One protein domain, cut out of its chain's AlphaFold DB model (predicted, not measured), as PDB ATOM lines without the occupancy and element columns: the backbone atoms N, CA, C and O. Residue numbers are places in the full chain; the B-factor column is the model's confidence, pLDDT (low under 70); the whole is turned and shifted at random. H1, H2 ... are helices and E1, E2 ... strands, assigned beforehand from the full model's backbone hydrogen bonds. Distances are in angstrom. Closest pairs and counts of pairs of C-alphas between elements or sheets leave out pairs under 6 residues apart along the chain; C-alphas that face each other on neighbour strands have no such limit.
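Overview. This is residues 4 to 75 of the 82 residues of an uncharacterized protein of Caulifigura coniformis (UniProt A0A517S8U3). What is the shape? A small strand hairpin, E1 and E2, sits between two helices: H2 packs on it, and H1 lies farther off on the other side. From H1's end, residues 37 to 60 fold back to H2. What is it made of? The 72 printed residues hold E1, E2, H1 and H2 in that order, mostly helix, with an antiparallel sheet; the whole is only just loose, close to compact, with radius of gyration of the C-alphas 13.9 A and spans 41 by 27 by 18 A.

Along the chain. Where are the strands? E1 is residues 4 to 6, from C-alpha 4 at (183.410, 181.022, 143.071), and E2 residues 11 to 14. Where are the helices? H1 is residues 21 to 36, 22.4 A long; H2 is residues 61 to 74, 18.8 A, ending at C-alpha 74 (189.771, 170.825, 139.389).

Arrangement. How do the strands pair? E1 and E2 form an antiparallel hairpin, N 5 and O 12 being 2.9 A apart. Where is H2? The closest C-alphas of E1 and H2, Ser 5 and Ile 71, are 6.0 A apart; H1 and H2 are apart. Are the helices' backbones complete? In H1 and H2 every O i to N i+4 pair is within hydrogen-bond range.

Size, cuts and confidence. Which link is long? H1 to H2, 24 residues. Where is confidence low? Residue 75 is under 70; the printed part has no cut.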
ATOM      1  N   ILE A   4     183.855 181.515 141.771       95.44
ATOM      2  CA  ILE A   4     183.410 181.022 143.071       95.44
ATOM      3  C   ILE A   4     182.967 179.574 142.933       95.44
ATOM      4  O   ILE A   4     182.254 179.217 142.000       95.44
ATOM      5  N   SER A   5     183.358 178.758 143.899       94.69
ATOM      6  CA  SER A   5     182.907 177.383 144.001       94.69
ATOM      7  C   SER A   5     182.644 177.025 145.452       94.69
ATOM      8  O   SER A   5     183.504 177.199 146.314       94.69
ATOM      9  N   VAL A   6     181.432 176.542 145.714       93.12
ATOM     10  CA  VAL A   6     180.964 176.135 147.038       93.12
ATOM     11  C   VAL A   6     180.843 174.616 147.051       93.12
ATOM     12  O   VAL A   6     180.239 174.018 146.157       93.12
ATOM     13  N   ARG A   7     181.432 173.984 148.061       89.69
ATOM     14  CA  ARG A   7     181.311 172.556 148.360       89.69
ATOM     15  C   ARG A   7     180.677 172.380 149.733       89.69
ATOM     16  O   ARG A   7     180.543 173.333 150.496       89.69
ATOM     17  N   SER A   8     180.305 171.146 150.060       86.06
ATOM     18  CA  SER A   8     179.715 170.817 151.364       86.06
ATOM     19  C   SER A   8     180.661 171.076 152.543       86.06
ATOM     20  O   SER A   8     180.187 171.242 153.662       86.06
ATOM     21  N   ASN A   9     181.980 171.125 152.314       89.25
ATOM     22  CA  ASN A   9     182.991 171.284 153.364       89.25
ATOM     23  C   ASN A   9     183.982 172.447 153.155       89.25
ATOM     24  O   ASN A   9     184.749 172.744 154.070       89.25
ATOM     25  N   HIS A  10     184.011 173.098 151.988       92.19
ATOM     26  CA  HIS A  10     184.910 174.225 151.723       92.19
ATOM     27  C   HIS A  10     184.376 175.143 150.616       92.19
ATOM     28  O   HIS A  10     183.430 174.807 149.905       92.19
ATOM     29  N   VAL A  11     184.978 176.326 150.483       94.44
ATOM     30  CA  VAL A  11     184.634 177.316 149.455       94.44
ATOM     31  C   VAL A  11     185.918 177.900 148.876       94.44
ATOM     32  O   VAL A  11     186.803 178.297 149.635       94.44
ATOM     33  N   HIS A  12     185.990 178.005 147.551       95.44
ATOM     34  CA  HIS A  12     187.034 178.735 146.836       95.44
ATOM     35  C   HIS A  12     186.458 179.991 146.177       95.44
ATOM     36  O   HIS A  12     185.374 179.951 145.595       95.44
ATOM     37  N   ILE A  13     187.181 181.112 146.259       95.88
ATOM     38  CA  ILE A  13     186.780 182.397 145.669       95.88
ATOM     39  C   ILE A  13     188.013 183.077 145.071       95.88
ATOM     40  O   ILE A  13     188.991 183.292 145.780       95.88
ATOM     41  N   ALA A  14     187.930 183.484 143.804       96.19
ATOM     42  CA  ALA A  14     188.876 184.404 143.176       96.19
ATOM     43  C   ALA A  14     188.204 185.766 142.959       96.19
ATOM     44  O   ALA A  14     187.118 185.867 142.377       96.19
ATOM     45  N   VAL A  15     188.832 186.841 143.435       96.56
ATOM     46  CA  VAL A  15     188.260 188.192 143.398       96.56
ATOM     47  C   VAL A  15     189.355 189.255 143.360       96.56
ATOM     48  O   VAL A  15     190.369 189.126 144.035       96.56
ATOM     49  N   THR A  16     189.128 190.337 142.615       96.12
ATOM     50  CA  THR A  16     189.902 191.578 142.766       96.12
ATOM     51  C   THR A  16     189.284 192.425 143.872       96.12
ATOM     52  O   THR A  16     188.082 192.689 143.850       96.12
ATOM     53  N   ALA A  17     190.101 192.879 144.820       95.50
ATOM     54  CA  ALA A  17     189.674 193.745 145.912       95.50
ATOM     55  C   ALA A  17     190.739 194.809 146.214       95.50
ATOM     56  O   ALA A  17     191.929 194.560 146.060       95.50
ATOM     57  N   GLN A  18     190.305 195.979 146.691       95.75
ATOM     58  CA  GLN A  18     191.187 197.078 147.121       95.75
ATOM     59  C   GLN A  18     191.436 197.080 148.643       95.75
ATOM     60  O   GLN A  18     191.864 198.076 149.214       95.75
ATOM     61  N   ALA A  19     191.128 195.972 149.320       97.00
ATOM     62  CA  ALA A  19     191.260 195.820 150.765       97.00
ATOM     63  C   ALA A  19     192.263 194.711 151.109       97.00
ATOM     64  O   ALA A  19     192.546 193.838 150.291       97.00
ATOM     65  N   ASN A  20     192.765 194.715 152.349       97.25
ATOM     66  CA  ASN A  20     193.629 193.645 152.847       97.25
ATOM     67  C   ASN A  20     192.927 192.277 152.694       97.25
ATOM     68  O   ASN A  20     191.772 192.145 153.110       97.25
ATOM     69  N   PRO A  21     193.594 191.236 152.165       96.75
ATOM     70  CA  PRO A  21     192.930 189.971 151.856       96.75
ATOM     71  C   PRO A  21     192.386 189.245 153.093       96.75
ATOM     72  O   PRO A  21     191.389 188.532 152.990       96.75
ATOM     73  N   LYS A  22     192.973 189.455 154.284       97.44
ATOM     74  CA  LYS A  22     192.419 188.908 155.534       97.44
ATOM     75  C   LYS A  22     191.053 189.520 155.835       97.44
ATOM     76  O   LYS A  22     190.132 188.785 156.167       97.44
ATOM     77  N   ILE A  23     190.905 190.835 155.636       97.81
ATOM     78  CA  ILE A  23     189.620 191.532 155.789       97.81
ATOM     79  C   ILE A  23     188.614 190.986 154.777       97.81
ATOM     80  O   ILE A  23     187.496 190.658 155.157       97.81
ATOM     81  N   VAL A  24     189.011 190.831 153.511       97.56
ATOM     82  CA  VAL A  24     188.138 190.286 152.457       97.56
ATOM     83  C   VAL A  24     187.621 188.893 152.832       97.56
ATOM     84  O   VAL A  24     186.412 188.662 152.825       97.56
ATOM     85  N   ARG A  25     188.515 187.978 153.230       97.62
ATOM     86  CA  ARG A  25     188.151 186.624 153.677       97.62
ATOM     87  C   ARG A  25     187.202 186.652 154.877       97.62
ATOM     88  O   ARG A  25     186.190 185.951 154.876       97.62
ATOM     89  N   ASP A  26     187.529 187.438 155.899       97.25
ATOM     90  CA  ASP A  26     186.757 187.481 157.142       97.25
ATOM     91  C   ASP A  26     185.360 188.078 156.905       97.25
ATOM     92  O   ASP A  26     184.379 187.582 157.459       97.25
ATOM     93  N   GLN A  27     185.240 189.056 156.002       97.50
ATOM     94  CA  GLN A  27     183.953 189.613 155.580       97.50
ATOM     95  C   GLN A  27     183.107 188.606 154.796       97.50
ATOM     96  O   GLN A  27     181.907 188.498 155.055       97.50
ATOM     97  N   PHE A  28     183.700 187.812 153.893       97.25
ATOM     98  CA  PHE A  28     182.962 186.731 153.227       97.25
ATOM     99  C   PHE A  28     182.414 185.720 154.234       97.25
ATOM    100  O   PHE A  28     181.231 185.385 154.174       97.25
ATOM    101  N   LYS A  29     183.236 185.288 155.199       96.75
ATOM    102  CA  LYS A  29     182.806 184.368 156.260       96.75
ATOM    103  C   LYS A  29     181.691 184.957 157.115       96.75
ATOM    104  O   LYS A  29     180.676 184.298 157.317       96.75
ATOM    105  N   ALA A  30     181.848 186.194 157.584       96.62
ATOM    106  CA  ALA A  30     180.852 186.865 158.418       96.62
ATOM    107  C   ALA A  30     179.518 187.050 157.680       96.62
ATOM    108  O   ALA A  30     178.456 186.745 158.226       96.62
ATOM    109  N   ASN A  31     179.567 187.497 156.423       97.06
ATOM    110  CA  ASN A  31     178.367 187.705 155.624       97.06
ATOM    111  C   ASN A  31     177.662 186.381 155.294       97.06
ATOM    112  O   ASN A  31     176.442 186.297 155.416       97.06
ATOM    113  N   ALA A  32     178.418 185.337 154.940       95.75
ATOM    114  CA  ALA A  32     177.859 184.010 154.711       95.75
ATOM    115  C   ALA A  32     177.226 183.440 155.989       95.75
ATOM    116  O   ALA A  32     176.092 182.979 155.941       95.75
ATOM    117  N   THR A  33     177.887 183.562 157.147       95.88
ATOM    118  CA  THR A  33     177.319 183.176 158.452       95.88
ATOM    119  C   THR A  33     176.002 183.894 158.732       95.88
ATOM    120  O   THR A  33     175.029 183.258 159.130       95.88
ATOM    121  N   ARG A  34     175.948 185.214 158.507       96.50
ATOM    122  CA  ARG A  34     174.723 186.002 158.696       96.50
ATOM    123  C   ARG A  34     173.579 185.472 157.833       96.50
ATOM    124  O   ARG A  34     172.475 185.331 158.340       96.50
ATOM    125  N   VAL A  35     173.836 185.191 156.555       96.00
ATOM    126  CA  VAL A  35     172.816 184.675 155.628       96.00
ATOM    127  C   VAL A  35     172.390 183.256 156.006       96.00
ATOM    128  O   VAL A  35     171.196 182.997 156.082       96.00
ATOM    129  N   LEU A  36     173.334 182.359 156.311       94.56
ATOM    130  CA  LEU A  36     173.039 180.972 156.702       94.56
ATOM    131  C   LEU A  36     172.175 180.886 157.966       94.56
ATOM    132  O   LEU A  36     171.317 180.018 158.065       94.56
ATOM    133  N   ARG A  37     172.360 181.809 158.914       95.75
ATOM    134  CA  ARG A  37     171.540 181.904 160.134       95.75
ATOM    135  C   ARG A  37     170.153 182.519 159.914       95.75
ATOM    136  O   ARG A  37     169.345 182.518 160.832       95.75
ATOM    137  N   GLN A  38     169.884 183.081 158.738       96.31
ATOM    138  CA  GLN A  38     168.585 183.663 158.376       96.31
ATOM    139  C   GLN A  38     167.727 182.711 157.530       96.31
ATOM    140  O   GLN A  38     166.598 183.060 157.184       96.31
ATOM    141  N   LEU A  39     168.251 181.539 157.160       95.44
ATOM    142  CA  LEU A  39     167.505 180.544 156.394       95.44
ATOM    143  C   LEU A  39     166.440 179.857 157.268       95.44
ATOM    144  O   LEU A  39     166.620 179.779 158.480       95.44
ATOM    145  N   PRO A  40     165.349 179.328 156.674       96.25
ATOM    146  CA  PRO A  40     164.337 178.575 157.420       96.25
ATOM    147  C   PRO A  40     164.901 177.359 158.167       96.25
ATOM    148  O   PRO A  40     164.418 177.028 159.244       96.25
ATOM    149  N   ASP A  41     165.925 176.724 157.593       93.56
ATOM    150  CA  ASP A  41     166.725 175.668 158.218       93.56
ATOM    151  C   ASP A  41     168.080 176.262 158.623       93.56
ATOM    152  O   ASP A  41     169.097 176.110 157.939       93.56
ATOM    153  N   ALA A  42     168.046 177.104 159.656       94.06
ATOM    154  CA  ALA A  42     169.208 177.851 160.105       94.06
ATOM    155  C   ALA A  42     170.285 176.909 160.655       94.06
ATOM    156  O   ALA A  42     170.016 175.962 161.393       94.06
ATOM    157  N   ILE A  43     171.544 177.204 160.332       91.19
ATOM    158  CA  ILE A  43     172.664 176.467 160.915       91.19
ATOM    159  C   ILE A  43     172.893 176.897 162.373       91.19
ATOM    160  O   ILE A  43     173.294 178.028 162.655       91.19
ATOM    161  N   GLU A  44     172.687 175.960 163.298       92.62
ATOM    162  CA  GLU A  44     172.814 176.175 164.751       92.62
ATOM    163  C   GLU A  44     174.253 176.017 165.277       92.62
ATOM    164  O   GLU A  44     174.528 176.202 166.462       92.62
ATOM    165  N   ALA A  45     175.208 175.669 164.408       91.69
ATOM    166  CA  ALA A  45     176.599 175.490 164.807       91.69
ATOM    167  C   ALA A  45     177.192 176.791 165.383       91.69
ATOM    168  O   ALA A  45     177.129 177.863 164.765       91.69
ATOM    169  N   GLU A  46     177.846 176.679 166.547       88.81
ATOM    170  CA  GLU A  46     178.530 177.803 167.201       88.81
ATOM    171  C   GLU A  46     179.596 178.411 166.272       88.81
ATOM    172  O   GLU A  46     179.676 179.633 166.118       88.81
ATOM    173  N   SER A  47     180.342 177.550 165.569       91.00
ATOM    174  CA  SER A  47     181.312 177.926 164.541       91.00
ATOM    175  C   SER A  47     181.046 177.193 163.226       91.00
ATOM    176  O   SER A  47     181.162 175.974 163.153       91.00
ATOM    177  N   ILE A  48     180.740 177.951 162.169       93.69
ATOM    178  CA  ILE A  48     180.495 177.429 160.808       93.69
ATOM    179  C   ILE A  48     181.810 177.231 160.042       93.69
ATOM    180  O   ILE A  48     181.941 176.337 159.213       93.69
ATOM    181  N   TRP A  49     182.803 178.081 160.309       95.75
ATOM    182  CA  TRP A  49     184.046 178.129 159.547       95.75
ATOM    183  C   TRP A  49     185.231 177.696 160.402       95.75
ATOM    184  O   TRP A  49     185.356 178.105 161.554       95.75
ATOM    185  N   ALA A  50     186.176 176.971 159.803       94.75
ATOM    186  CA  ALA A  50     187.498 176.814 160.394       94.75
ATOM    187  C   ALA A  50     188.181 178.185 160.573       94.75
ATOM    188  O   ALA A  50     187.955 179.126 159.794       94.75
ATOM    189  N   LYS A  51     189.048 178.299 161.584       93.56
ATOM    190  CA  LYS A  51     189.847 179.507 161.827       93.56
ATOM    191  C   LYS A  51     190.771 179.775 160.633       93.56
ATOM    192  O   LYS A  51     191.460 178.876 160.167       93.56
ATOM    193  N   GLY A  52     190.833 181.022 160.167       92.88
ATOM    194  CA  GLY A  52     191.729 181.407 159.073       92.88
ATOM    195  C   GLY A  52     191.202 180.990 157.699       92.88
ATOM    196  O   GLY A  52     190.065 181.313 157.374       92.88
ATOM    197  N   GLY A  53     192.022 180.334 156.887       92.69
ATOM    198  CA  GLY A  53     191.738 179.980 155.493       92.69
ATOM    199  C   GLY A  53     192.811 180.522 154.557       92.69
ATOM    200  O   GLY A  53     193.374 181.590 154.838       92.69
ATOM    201  N   ASP A  54     193.071 179.771 153.490       94.81
ATOM    202  CA  ASP A  54     194.147 180.032 152.538       94.81
ATOM    203  C   ASP A  54     193.883 181.307 151.738       94.81
ATOM    204  O   ASP A  54     192.745 181.636 151.390       94.81
ATOM    205  N   ILE A  55     194.954 182.060 151.505       96.50
ATOM    206  CA  ILE A  55     194.951 183.319 150.768       96.50
ATOM    207  C   ILE A  55     196.156 183.280 149.840       96.50
ATOM    208  O   ILE A  55     197.281 183.108 150.306       96.50
ATOM    209  N   GLU A  56     195.911 183.513 148.560       94.62
ATOM    210  CA  GLU A  56     196.938 183.590 147.531       94.62
ATOM    211  C   GLU A  56     196.718 184.856 146.698       94.62
ATOM    212  O   GLU A  56     195.578 185.220 146.392       94.62
ATOM    213  N   PHE A  57     197.807 185.564 146.396       94.12
ATOM    214  CA  PHE A  57     197.781 186.727 145.515       94.12
ATOM    215  C   PHE A  57     198.079 186.274 144.093       94.12
ATOM    216  O   PHE A  57     199.016 185.515 143.875       94.12
ATOM    217  N   ILE A  58     197.293 186.775 143.146       92.50
ATOM    218  CA  ILE A  58     197.443 186.478 141.726       92.50
ATOM    219  C   ILE A  58     197.777 187.800 141.048       92.50
ATOM    220  O   ILE A  58     196.913 188.670 140.932       92.50
ATOM    221  N   ASP A  59     199.042 187.977 140.684       88.12
ATOM    222  CA  ASP A  59     199.582 189.209 140.102       88.12
ATOM    223  C   ASP A  59     199.969 189.059 138.622       88.12
ATOM    224  O   ASP A  59     200.442 190.016 138.006       88.12
ATOM    225  N   ARG A  60     199.714 187.884 138.031       88.06
ATOM    226  CA  ARG A  60     199.928 187.591 136.610       88.06
ATOM    227  C   ARG A  60     198.636 187.115 135.958       88.06
ATOM    228  O   ARG A  60     197.933 186.261 136.495       88.06
ATOM    229  N   ASP A  61     198.361 187.633 134.768       75.12
ATOM    230  CA  ASP A  61     197.118 187.337 134.045       75.12
ATOM    231  C   ASP A  61     196.995 185.851 133.662       75.12
ATOM    232  O   ASP A  61     195.918 185.269 133.806       75.12
ATOM    233  N   ASP A  62     198.096 185.206 133.260       79.06
ATOM    234  CA  ASP A  62     198.116 183.766 132.949       79.06
ATOM    235  C   ASP A  62     197.788 182.904 134.184       79.06
ATOM    236  O   ASP A  62     197.113 181.875 134.083       79.06
ATOM    237  N   ASP A  63     198.198 183.352 135.374       86.19
ATOM    238  CA  ASP A  63     197.916 182.658 136.630       86.19
ATOM    239  C   ASP A  63     196.442 182.814 137.030       86.19
ATOM    240  O   ASP A  63     195.844 181.886 137.579       86.19
ATOM    241  N   LEU A  64     195.802 183.937 136.677       90.06
ATOM    242  CA  LEU A  64     194.374 184.140 136.928       90.06
ATOM    243  C   LEU A  64     193.514 183.145 136.149       90.06
ATOM    244  O   LEU A  64     192.592 182.563 136.726       90.06
ATOM    245  N   ALA A  65     193.817 182.920 134.868       89.88
ATOM    246  CA  ALA A  65     193.088 181.951 134.052       89.88
ATOM    247  C   ALA A  65     193.185 180.534 134.644       89.88
ATOM    248  O   ALA A  65     192.170 179.843 134.781       89.88
ATOM    249  N   ASN A  66     194.382 180.134 135.081       90.19
ATOM    250  CA  ASN A  66     194.618 178.837 135.716       90.19
ATOM    251  C   ASN A  66     193.879 178.694 137.052       90.19
ATOM    252  O   ASN A  66     193.271 177.653 137.313       90.19
ATOM    253  N   VAL A  67     193.870 179.736 137.889       92.12
ATOM    254  CA  VAL A  67     193.128 179.714 139.157       92.12
ATOM    255  C   VAL A  67     191.623 179.628 138.914       92.12
ATOM    256  O   VAL A  67     190.944 178.841 139.573       92.12
ATOM    257  N   VAL A  68     191.085 180.385 137.956       92.44
ATOM    258  CA  VAL A  68     189.663 180.305 137.587       92.44
ATOM    259  C   VAL A  68     189.304 178.891 137.125       92.44
ATOM    260  O   VAL A  68     188.307 178.337 137.590       92.44
ATOM    261  N   LEU A  69     190.138 178.272 136.281       90.94
ATOM    262  CA  LEU A  69     189.949 176.889 135.843       90.94
ATOM    263  C   LEU A  69     189.970 175.912 137.029       90.94
ATOM    264  O   LEU A  69     189.082 175.069 137.156       90.94
ATOM    265  N   TYR A  70     190.936 176.054 137.938       89.19
ATOM    266  CA  TYR A  70     191.024 175.218 139.135       89.19
ATOM    267  C   TYR A  70     189.763 175.318 140.007       89.19
ATOM    268  O   TYR A  70     189.191 174.289 140.389       89.19
ATOM    269  N   ILE A  71     189.308 176.546 140.280       91.75
ATOM    270  CA  ILE A  71     188.115 176.821 141.091       91.75
ATOM    271  C   ILE A  71     186.855 176.262 140.434       91.75
ATOM    272  O   ILE A  71     185.959 175.829 141.146       91.75
ATOM    273  N   ASN A  72     186.757 176.246 139.109       88.75
ATOM    274  CA  ASN A  72     185.556 175.747 138.447       88.75
ATOM    275  C   ASN A  72     185.569 174.219 138.277       88.75
ATOM    276  O   ASN A  72     184.527 173.585 138.435       88.75
ATOM    277  N   GLU A  73     186.728 173.609 138.005       83.19
ATOM    278  CA  GLU A  73     186.777 172.244 137.453       83.19
ATOM    279  C   GLU A  73     187.662 171.242 138.209       83.19
ATOM    280  O   GLU A  73     187.438 170.029 138.109       83.19
ATOM    281  N   ALA A  74     188.688 171.703 138.932       70.94
ATOM    282  CA  ALA A  74     189.771 170.825 139.389       70.94
ATOM    283  C   ALA A  74     189.928 170.711 140.913       70.94
ATOM    284  O   ALA A  74     190.702 169.866 141.363       70.94
ATOM    285  N   GLN A  75     189.182 171.479 141.718       68.94
ATOM    286  CA  GLN A  75     189.344 171.465 143.186       68.94
ATOM    287  C   GLN A  75     189.132 170.082 143.838       68.94
ATOM    288  O   GLN A  75     189.708 169.798 144.882       68.94
TER     289      GLN A  75